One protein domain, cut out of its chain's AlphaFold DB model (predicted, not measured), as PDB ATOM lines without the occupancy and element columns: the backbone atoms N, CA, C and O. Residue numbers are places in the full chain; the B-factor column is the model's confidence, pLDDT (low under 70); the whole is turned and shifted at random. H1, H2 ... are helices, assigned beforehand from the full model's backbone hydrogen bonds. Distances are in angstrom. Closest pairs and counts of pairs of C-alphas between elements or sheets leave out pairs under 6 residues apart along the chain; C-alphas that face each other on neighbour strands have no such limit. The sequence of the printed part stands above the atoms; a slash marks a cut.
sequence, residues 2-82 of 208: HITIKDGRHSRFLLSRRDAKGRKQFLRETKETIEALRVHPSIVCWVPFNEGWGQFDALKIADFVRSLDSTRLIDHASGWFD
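What this domain is: This is residues 2 to 82 of the 208 residues of the protein "Glyco_hydro_2_C domain-containing protein" of Clostridium sp. KLE 1755 (UniProt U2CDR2). Little regular structure: two helices, H1 then H2, run the same way and meet along the later part of H1, and after each one an unnamed stretch folds back. These two stretches pair briefly, residues 45 to 46 with 73 to 74, parallel. The printed part has 81 residues, 29 of them in H1 and H2, with no named strand; the class is all helix. It is compact, with a radius of gyration of the C-alphas of 12.8 A, and flat, spanning 38 by 30 by 16 A.

Where its parts are: Residues 2 to 19 hold no named element. H1, residues 20 to 37, runs 25.7 A from C-alpha 20 at (179.370, 183.142, 228.710). H2, residues 58 to 68, runs 15.3 A to C-alpha 68 at (162.595, 185.342, 215.582).

How they stand to each other: H1 touches H2 with residues 30 to 35 alone; the closest C-alphas, of Ile 34 and Leu 68, are 7.1 A apart. Their tilt of 37 degrees is only just steep. In both helices every O i to N i+4 pair is within hydrogen-bond range.

The domain as a whole: The farthest C-alphas, of His 10 and Pro 41, are 38.9 A apart. The printed part has no cut. The link from H1 to H2, 20 residues, is long. Residues 2 to 15 have pLDDT under 70.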
ATOM      1  N   HIS A   2     158.499 199.333 241.981       52.06
ATOM      2  CA  HIS A   2     158.972 199.107 240.611       52.06
ATOM      3  C   HIS A   2     160.411 199.618 240.500       52.06
ATOM      4  O   HIS A   2     160.641 200.829 240.477       52.06
ATOM      5  N   ILE A   3     161.381 198.706 240.542       57.53
ATOM      6  CA  ILE A   3     162.804 199.045 240.477       57.53
ATOM      7  C   ILE A   3     163.268 198.946 239.024       57.53
ATOM      8  O   ILE A   3     163.216 197.877 238.428       57.53
ATOM      9  N   THR A   4     163.786 200.043 238.480       58.50
ATOM     10  CA  THR A   4     164.443 200.083 237.168       58.50
ATOM     11  C   THR A   4     165.954 200.106 237.394       58.50
ATOM     12  O   THR A   4     166.482 201.077 237.936       58.50
ATOM     13  N   ILE A   5     166.667 199.056 236.981       61.47
ATOM     14  CA  ILE A   5     168.137 199.019 236.995       61.47
ATOM     15  C   ILE A   5     168.619 198.548 235.628       61.47
ATOM     16  O   ILE A   5     168.128 197.562 235.087       61.47
ATOM     17  N   LYS A   6     169.622 199.238 235.078       61.06
ATOM     18  CA  LYS A   6     170.325 198.777 233.875       61.06
ATOM     19  C   LYS A   6     171.079 197.490 234.197       61.06
ATOM     20  O   LYS A   6     171.862 197.478 235.144       61.06
ATOM     21  N   ASP A   7     170.950 196.451 233.387       62.78
ATOM     22  CA  ASP A   7     171.637 195.150 233.525       62.78
ATOM     23  C   ASP A   7     173.112 195.163 233.053       62.78
ATOM     24  O   ASP A   7     173.643 194.227 232.444       62.78
ATOM     25  N   GLY A   8     173.804 196.260 233.365       58.31
ATOM     26  CA  GLY A   8     175.222 196.459 233.090       58.31
ATOM     27  C   GLY A   8     176.145 195.780 234.106       58.31
ATOM     28  O   GLY A   8     175.720 195.090 235.031       58.31
ATOM     29  N   ARG A   9     177.460 196.012 233.966       52.66
ATOM     30  CA  ARG A   9     178.499 195.415 234.835       52.66
ATOM     31  C   ARG A   9     178.215 195.564 236.337       52.66
ATOM     32  O   ARG A   9     178.561 194.663 237.090       52.66
ATOM     33  N   HIS A  10     177.565 196.652 236.746       56.47
ATOM     34  CA  HIS A  10     177.287 196.963 238.148       56.47
ATOM     35  C   HIS A  10     176.091 196.220 238.755       56.47
ATOM     36  O   HIS A  10     176.019 196.146 239.967       56.47
ATOM     37  N   SER A  11     175.173 195.653 237.972       60.50
ATOM     38  CA  SER A  11     174.001 194.904 238.479       60.50
ATOM     39  C   SER A  11     174.077 193.408 238.168       60.50
ATOM     40  O   SER A  11     173.373 192.605 238.781       60.50
ATOM     41  N   ARG A  12     175.014 193.007 237.292       59.59
ATOM     42  CA  ARG A  12     175.313 191.604 236.961       59.59
ATOM     43  C   ARG A  12     175.610 190.721 238.172       59.59
ATOM     44  O   ARG A  12     175.487 189.502 238.075       59.59
ATOM     45  N   PHE A  13     176.036 191.307 239.289       60.50
ATOM     46  CA  PHE A  13     176.357 190.537 240.483       60.50
ATOM     47  C   PHE A  13     175.126 190.100 241.292       60.50
ATOM     48  O   PHE A  13     175.248 189.178 242.088       60.50
ATOM     49  N   LEU A  14     173.953 190.698 241.095       65.25
ATOM     50  CA  LEU A  14     172.785 190.363 241.911       65.25
ATOM     51  C   LEU A  14     172.059 189.126 241.372       65.25
ATOM     52  O   LEU A  14     171.986 188.125 242.071       65.25
ATOM     53  N   LEU A  15     171.573 189.174 240.125       69.06
ATOM     54  CA  LEU A  15     170.655 188.149 239.594       69.06
ATOM     55  C   LEU A  15     170.958 187.705 238.146       69.06
ATOM     56  O   LEU A  15     170.303 186.817 237.613       69.06
ATOM     57  N   SER A  16     171.974 188.276 237.492       79.31
ATOM     58  CA  SER A  16     172.257 188.039 236.066       79.31
ATOM     59  C   SER A  16     173.021 186.739 235.794       79.31
ATOM     60  O   SER A  16     173.956 186.398 236.525       79.31
ATOM     61  N   ARG A  17     172.748 186.070 234.659       85.06
ATOM     62  CA  ARG A  17     173.652 185.031 234.129       85.06
ATOM     63  C   ARG A  17     175.008 185.654 233.799       85.06
ATOM     64  O   ARG A  17     175.121 186.485 232.893       85.06
ATOM     65  N   ARG A  18     176.055 185.245 234.518       82.69
ATOM     66  CA  ARG A  18     177.420 185.780 234.349       82.69
ATOM     67  C   ARG A  18     178.272 184.975 233.373       82.69
ATOM     68  O   ARG A  18     179.109 185.557 232.690       82.69
ATOM     69  N   ASP A  19     178.051 183.666 233.308       89.00
ATOM     70  CA  ASP A  19     178.847 182.763 232.482       89.00
ATOM     71  C   ASP A  19     178.497 182.875 230.989       89.00
ATOM     72  O   ASP A  19     177.329 182.866 230.590       89.00
ATOM     73  N   ALA A  20     179.529 182.969 230.148       90.50
ATOM     74  CA  ALA A  20     179.370 183.142 228.710       90.50
ATOM     75  C   ALA A  20     178.784 181.897 228.025       90.50
ATOM     76  O   ALA A  20     178.038 182.046 227.054       90.50
ATOM     77  N   LYS A  21     179.085 180.682 228.515       94.81
ATOM     78  CA  LYS A  21     178.480 179.455 227.973       94.81
ATOM     79  C   LYS A  21     176.992 179.412 228.315       94.81
ATOM     80  O   LYS A  21     176.191 179.171 227.419       94.81
ATOM     81  N   GLY A  22     176.619 179.770 229.545       93.81
ATOM     82  CA  GLY A  22     175.225 179.872 229.983       93.81
ATOM     83  C   GLY A  22     174.405 180.888 229.180       93.81
ATOM     84  O   GLY A  22     173.260 180.617 228.832       93.81
ATOM     85  N   ARG A  23     174.990 182.034 228.808       94.69
ATOM     86  CA  ARG A  23     174.329 183.012 227.919       94.69
ATOM     87  C   ARG A  23     174.138 182.485 226.496       94.69
ATOM     88  O   ARG A  23     173.083 182.694 225.906       94.69
ATOM     89  N   LYS A  24     175.142 181.794 225.942       96.25
ATOM     90  CA  LYS A  24     175.037 181.150 224.620       96.25
ATOM     91  C   LYS A  24     173.986 180.041 224.615       96.25
ATOM     92  O   LYS A  24     173.234 179.932 223.653       96.25
ATOM     93  N   GLN A  25     173.933 179.247 225.683       96.88
ATOM     94  CA  GLN A  25     172.916 178.219 225.869       96.88
ATOM     95  C   GLN A  25     171.518 178.833 225.926       96.88
ATOM     96  O   GLN A  25     170.665 178.406 225.162       96.88
ATOM     97  N   PHE A  26     171.321 179.886 226.726       96.94
ATOM     98  CA  PHE A  26     170.046 180.601 226.794       96.94
ATOM     99  C   PHE A  26     169.584 181.081 225.413       96.94
ATOM    100  O   PHE A  26     168.476 180.776 225.007       96.94
ATOM    101  N   LEU A  27     170.451 181.759 224.649       98.00
ATOM    102  CA  LEU A  27     170.109 182.226 223.296       98.00
ATOM    103  C   LEU A  27     169.696 181.083 222.359       98.00
ATOM    104  O   LEU A  27     168.760 181.238 221.576       98.00
ATOM    105  N   ARG A  28     170.392 179.944 222.435       98.56
ATOM    106  CA  ARG A  28     170.062 178.755 221.645       98.56
ATOM    107  C   ARG A  28     168.700 178.184 222.050       98.56
ATOM    108  O   ARG A  28     167.854 178.008 221.185       98.56
ATOM    109  N   GLU A  29     168.471 177.967 223.343       98.00
ATOM    110  CA  GLU A  29     167.219 177.407 223.871       98.00
ATOM    111  C   GLU A  29     166.024 178.341 223.634       98.00
ATOM    112  O   GLU A  29     164.944 177.878 223.274       98.00
ATOM    113  N   THR A  30     166.209 179.660 223.756       98.19
ATOM    114  CA  THR A  30     165.192 180.656 223.387       98.19
ATOM    115  C   THR A  30     164.819 180.533 221.914       98.19
ATOM    116  O   THR A  30     163.634 180.515 221.587       98.19
ATOM    117  N   LYS A  31     165.812 180.409 221.024       98.75
ATOM    118  CA  LYS A  31     165.563 180.221 219.593       98.75
ATOM    119  C   LYS A  31     164.784 178.936 219.323       98.75
ATOM    120  O   LYS A  31     163.743 178.997 218.679       98.75
ATOM    121  N   GLU A  32     165.264 177.811 219.844       98.69
ATOM    122  CA  GLU A  32     164.642 176.494 219.663       98.69
ATOM    123  C   GLU A  32     163.199 176.481 220.196       98.69
ATOM    124  O   GLU A  32     162.295 175.981 219.530       98.69
ATOM    125  N   THR A  33     162.961 177.113 221.350       98.50
ATOM    126  CA  THR A  33     161.622 177.255 221.942       98.50
ATOM    127  C   THR A  33     160.691 178.048 221.029       98.50
ATOM    128  O   THR A  33     159.593 177.589 220.727       98.50
ATOM    129  N   ILE A  34     161.119 179.222 220.551       98.38
ATOM    130  CA  ILE A  34     160.292 180.061 219.673       98.38
ATOM    131  C   ILE A  34     160.027 179.352 218.345       98.38
ATOM    132  O   ILE A  34     158.892 179.344 217.882       98.38
ATOM    133  N   GLU A  35     161.030 178.724 217.733       98.12
ATOM    134  CA  GLU A  35     160.858 177.982 216.478       98.12
ATOM    135  C   GLU A  35     159.864 176.825 216.625       98.12
ATOM    136  O   GLU A  35     159.003 176.654 215.761       98.12
ATOM    137  N   ALA A  36     159.921 176.089 217.738       98.25
ATOM    138  CA  ALA A  36     158.988 175.002 218.022       98.25
ATOM    139  C   ALA A  36     157.554 175.497 218.284       98.25
ATOM    140  O   ALA A  36     156.581 174.822 217.947       98.25
ATOM    141  N   LEU A  37     157.407 176.674 218.893       97.94
ATOM    142  CA  LEU A  37     156.135 177.119 219.455       97.94
ATOM    143  C   LEU A  37     155.428 178.227 218.657       97.94
ATOM    144  O   LEU A  37     154.208 178.344 218.773       97.94
ATOM    145  N   ARG A  38     156.119 178.976 217.786       95.38
ATOM    146  CA  ARG A  38     155.572 180.103 216.986       95.38
ATOM    147  C   ARG A  38     154.382 179.750 216.089       95.38
ATOM    148  O   ARG A  38     153.679 180.641 215.615       95.38
ATOM    149  N   VAL A  39     154.147 178.469 215.827       95.88
ATOM    150  CA  VAL A  39     152.989 177.997 215.049       95.88
ATOM    151  C   VAL A  39     151.696 177.924 215.873       95.88
ATOM    152  O   VAL A  39     150.625 177.758 215.299       95.88
ATOM    153  N   HIS A  40     151.763 178.094 217.198       97.50
ATOM    154  CA  HIS A  40     150.604 177.995 218.087       97.50
ATOM    155  C   HIS A  40     149.990 179.379 218.353       97.50
ATOM    156  O   HIS A  40     150.616 180.213 219.017       97.50
ATOM    157  N   PRO A  41     148.760 179.658 217.884       95.00
ATOM    158  CA  PRO A  41     148.111 180.954 218.099       95.00
ATOM    159  C   PRO A  41     147.676 181.182 219.556       95.00
ATOM    160  O   PRO A  41     147.407 182.312 219.941       95.00
ATOM    161  N   SER A  42     147.625 180.128 220.380       96.81
ATOM    162  CA  SER A  42     147.341 180.224 221.818       96.81
ATOM    163  C   SER A  42     148.479 180.856 222.626       96.81
ATOM    164  O   SER A  42     148.265 181.254 223.770       96.81
ATOM    165  N   ILE A  43     149.678 180.970 222.050       96.94
ATOM    166  CA  ILE A  43     150.805 181.682 222.653       96.94
ATOM    167  C   ILE A  43     150.768 183.122 222.165       96.94
ATOM    168  O   ILE A  43     150.908 183.380 220.968       96.94
ATOM    169  N   VAL A  44     150.596 184.049 223.105       96.81
ATOM    170  CA  VAL A  44     150.358 185.473 222.818       96.81
ATOM    171  C   VAL A  44     151.488 186.397 223.282       96.81
ATOM    172  O   VAL A  44     151.550 187.543 222.845       96.81
ATOM    173  N   CYS A  45     152.387 185.913 224.144       97.94
ATOM    174  CA  CYS A  45     153.468 186.708 224.720       97.94
ATOM    175  C   CYS A  45     154.719 185.857 224.974       97.94
ATOM    176  O   CYS A  45     154.611 184.719 225.433       97.94
ATOM    177  N   TRP A  46     155.894 186.429 224.713       98.38
ATOM    178  CA  TRP A  46     157.194 185.890 225.099       98.38
ATOM    179  C   TRP A  46     157.734 186.642 226.315       98.38
ATOM    180  O   TRP A  46     157.850 187.867 226.279       98.38
ATOM    181  N   VAL A  47     158.112 185.908 227.365       97.88
ATOM    182  CA  VAL A  47     158.646 186.469 228.619       97.88
ATOM    183  C   VAL A  47     160.049 185.905 228.869       97.88
ATOM    184  O   VAL A  47     160.179 184.818 229.432       97.88
ATOM    185  N   PRO A  48     161.126 186.567 228.410       96.44
ATOM    186  CA  PRO A  48     162.476 186.014 228.518       96.44
ATOM    187  C   PRO A  48     163.016 186.000 229.952       96.44
ATOM    188  O   PRO A  48     163.842 185.148 230.283       96.44
ATOM    189  N   PHE A  49     162.582 186.951 230.787       96.25
ATOM    190  CA  PHE A  49     163.072 187.126 232.152       96.25
ATOM    191  C   PHE A  49     161.936 187.448 233.122       96.25
ATOM    192  O   PHE A  49     161.024 188.198 232.783       96.25
ATOM    193  N   ASN A  50     162.047 186.924 234.345       94.81
ATOM    194  CA  ASN A  50     161.130 187.182 235.452       94.81
ATOM    195  C   ASN A  50     161.906 187.717 236.657       94.81
ATOM    196  O   ASN A  50     162.899 187.106 237.044       94.81
ATOM    197  N   GLU A  51     161.502 188.855 237.220       90.38
ATOM    198  CA  GLU A  51     162.077 189.474 238.430       90.38
ATOM    199  C   GLU A  51     163.622 189.534 238.476       90.38
ATOM    200  O   GLU A  51     164.249 189.443 239.530       90.38
ATOM    201  N   GLY A  52     164.276 189.674 237.319       88.94
ATOM    202  CA  GLY A  52     165.737 189.709 237.204       88.94
ATOM    203  C   GLY A  52     166.444 188.356 237.205       88.94
ATOM    204  O   GLY A  52     167.655 188.326 236.969       88.94
ATOM    205  N   TRP A  53     165.733 187.246 237.417       89.25
ATOM    206  CA  TRP A  53     166.309 185.903 237.466       89.25
ATOM    207  C   TRP A  53     166.996 185.540 236.155       89.25
ATOM    208  O   TRP A  53     166.385 185.354 235.103       89.25
ATOM    209  N   GLY A  54     168.321 185.456 236.217       89.12
ATOM    210  CA  GLY A  54     169.158 185.179 235.067       89.12
ATOM    211  C   GLY A  54     169.171 186.287 234.012       89.12
ATOM    212  O   GLY A  54     169.750 186.040 232.959       89.12
ATOM    213  N   GLN A  55     168.610 187.475 234.273       92.25
ATOM    214  CA  GLN A  55     168.467 188.572 233.306       92.25
ATOM    215  C   GLN A  55     169.818 189.097 232.816       92.25
ATOM    216  O   GLN A  55     170.693 189.438 233.613       92.25
ATOM    217  N   PHE A  56     170.014 189.184 231.500       92.44
ATOM    218  CA  PHE A  56     171.198 189.797 230.899       92.44
ATOM    219  C   PHE A  56     170.892 190.395 229.531       92.44
ATOM    220  O   PHE A  56     170.187 189.783 228.736       92.44
ATOM    221  N   ASP A  57     171.500 191.548 229.248       93.19
ATOM    222  CA  ASP A  57     171.360 192.262 227.981       93.19
ATOM    223  C   ASP A  57     169.884 192.314 227.502       93.19
ATOM    224  O   ASP A  57     169.595 192.068 226.334       93.19
ATOM    225  N   ALA A  58     168.945 192.604 228.412       94.31
ATOM    226  CA  ALA A  58     167.512 192.341 228.271       94.31
ATOM    227  C   ALA A  58     166.886 192.992 227.034       94.31
ATOM    228  O   ALA A  58     166.077 192.365 226.357       94.31
ATOM    229  N   LEU A  59     167.312 194.210 226.685       96.38
ATOM    230  CA  LEU A  59     166.874 194.870 225.452       96.38
ATOM    231  C   LEU A  59     167.354 194.125 224.198       96.38
ATOM    232  O   LEU A  59     166.572 193.908 223.283       96.38
ATOM    233  N   LYS A  60     168.602 193.635 224.183       96.75
ATOM    234  CA  LYS A  60     169.117 192.831 223.062       96.75
ATOM    235  C   LYS A  60     168.421 191.481 222.967       96.75
ATOM    236  O   LYS A  60     168.247 190.964 221.869       96.75
ATOM    237  N   ILE A  61     168.050 190.893 224.104       97.88
ATOM    238  CA  ILE A  61     167.262 189.659 224.133       97.88
ATOM    239  C   ILE A  61     165.853 189.914 223.600       97.88
ATOM    240  O   ILE A  61     165.372 189.116 222.805       97.88
ATOM    241  N   ALA A  62     165.220 191.034 223.956       98.12
ATOM    242  CA  ALA A  62     163.932 191.420 223.386       98.12
ATOM    243  C   ALA A  62     164.016 191.611 221.862       98.12
ATOM    244  O   ALA A  62     163.180 191.075 221.139       98.12
ATOM    245  N   ASP A  63     165.053 192.294 221.365       98.50
ATOM    246  CA  ASP A  63     165.290 192.458 219.924       98.50
ATOM    247  C   ASP A  63     165.535 191.110 219.229       98.50
ATOM    248  O   ASP A  63     165.002 190.847 218.150       98.50
ATOM    249  N   PHE A  64     166.305 190.221 219.866       98.56
ATOM    250  CA  PHE A  64     166.551 188.867 219.376       98.56
ATOM    251  C   PHE A  64     165.254 188.058 219.277       98.56
ATOM    252  O   PHE A  64     164.964 187.514 218.213       98.56
ATOM    253  N   VAL A  65     164.440 188.037 220.335       98.56
ATOM    254  CA  VAL A  65     163.115 187.396 220.345       98.56
ATOM    255  C   VAL A  65     162.230 187.977 219.244       98.56
ATOM    256  O   VAL A  65     161.672 187.216 218.459       98.56
ATOM    257  N   ARG A  66     162.175 189.308 219.101       98.44
ATOM    258  CA  ARG A  66     161.382 189.978 218.058       98.44
ATOM    259  C   ARG A  66     161.832 189.614 216.646       98.44
ATOM    260  O   ARG A  66     160.996 189.489 215.756       98.44
ATOM    261  N   SER A  67     163.137 189.437 216.431       98.38
ATOM    262  CA  SER A  67     163.677 189.005 215.135       98.38
ATOM    263  C   SER A  67     163.299 187.566 214.771       98.38
ATOM    264  O   SER A  67     163.224 187.233 213.590       98.38
ATOM    265  N   LEU A  68     163.043 186.719 215.773       98.31
ATOM    266  CA  LEU A  68     162.595 185.342 215.582       98.31
ATOM    267  C   LEU A  68     161.075 185.267 215.402       98.31
ATOM    268  O   LEU A  68     160.594 184.499 214.565       98.31
ATOM    269  N   ASP A  69     160.331 186.066 216.165       98.06
ATOM    270  CA  ASP A  69     158.876 186.142 216.120       98.06
ATOM    271  C   ASP A  69     158.373 187.552 216.461       98.06
ATOM    272  O   ASP A  69     158.328 187.964 217.619       98.06
ATOM    273  N   SER A  70     157.953 188.285 215.429       96.69
ATOM    274  CA  SER A  70     157.377 189.627 215.550       96.69
ATOM    275  C   SER A  70     155.853 189.633 215.713       96.69
ATOM    276  O   SER A  70     155.260 190.709 215.759       96.69
ATOM    277  N   THR A  71     155.209 188.461 215.773       96.75
ATOM    278  CA  THR A  71     153.738 188.338 215.783       96.75
ATOM    279  C   THR A  71     153.130 188.223 217.184       96.75
ATOM    280  O   THR A  71     151.911 188.311 217.321       96.75
ATOM    281  N   ARG A  72     153.957 188.055 218.226       97.50
ATOM    282  CA  ARG A  72     153.546 188.075 219.641       97.50
ATOM    283  C   ARG A  72     154.097 189.284 220.377       97.50
ATOM    284  O   ARG A  72     155.085 189.889 219.962       97.50
ATOM    285  N   LEU A  73     153.462 189.577 221.508       98.19
ATOM    286  CA  LEU A  73     153.953 190.545 222.477       98.19
ATOM    287  C   LEU A  73     155.233 190.040 223.152       98.19
ATOM    288  O   LEU A  73     155.475 188.835 223.243       98.19
ATOM    289  N   ILE A  74     156.037 190.965 223.660       98.56
ATOM    290  CA  ILE A  74     157.261 190.672 224.402       98.56
ATOM    291  C   ILE A  74     157.219 191.404 225.743       98.56
ATOM    292  O   ILE A  74     157.213 192.633 225.780       98.56
ATOM    293  N   ASP A  75     157.261 190.659 226.842       98.12
ATOM    294  CA  ASP A  75     157.542 191.189 228.178       98.12
ATOM    295  C   ASP A  75     159.016 190.923 228.494       98.12
ATOM    296  O   ASP A  75     159.395 189.831 228.915       98.12
ATOM    297  N   HIS A  76     159.889 191.886 228.183       96.88
ATOM    298  CA  HIS A  76     161.340 191.658 228.191       96.88
ATOM    299  C   HIS A  76     161.885 191.357 229.592       96.88
ATOM    300  O   HIS A  76     162.910 190.687 229.697       96.88
ATOM    301  N   ALA A  77     161.249 191.879 230.640       95.31
ATOM    302  CA  ALA A  77     161.607 191.647 232.034       95.31
ATOM    303  C   ALA A  77     160.363 191.833 232.907       95.31
ATOM    304  O   ALA A  77     160.032 192.961 233.287       95.31
ATOM    305  N   SER A  78     159.697 190.721 233.218       96.19
ATOM    306  CA  SER A  78     158.459 190.740 233.990       96.19
ATOM    307  C   SER A  78     158.711 191.192 235.428       96.19
ATOM    308  O   SER A  78     159.657 190.749 236.090       96.19
ATOM    309  N   GLY A  79     157.871 192.113 235.902       93.25
ATOM    310  CA  GLY A  79     157.860 192.609 237.274       93.25
ATOM    311  C   GLY A  79     158.958 193.607 237.637       93.25
ATOM    312  O   GLY A  79     158.663 194.748 238.010       93.25
ATOM    313  N   TRP A  80     160.218 193.163 237.690       89.62
ATOM    314  CA  TRP A  80     161.343 193.953 238.219       89.62
ATOM    315  C   TRP A  80     162.426 194.171 237.162       89.62
ATOM    316  O   TRP A  80     162.564 193.414 236.208       89.62
ATOM    317  N   PHE A  81     163.245 195.205 237.371       89.75
ATOM    318  CA  PHE A  81     164.360 195.575 236.496       89.75
ATOM    319  C   PHE A  81     163.936 195.877 235.053       89.75
ATOM    320  O   PHE A  81     164.694 195.637 234.108       89.75
ATOM    321  N   ASP A  82     162.745 196.467 234.906       92.12
ATOM    322  CA  ASP A  82     162.262 197.029 233.650       92.12
ATOM    323  C   ASP A  82     163.317 197.970 233.047       92.12
ATOM    324  O   ASP A  82     163.914 198.796 233.743       92.12
TER     325      ASP A  82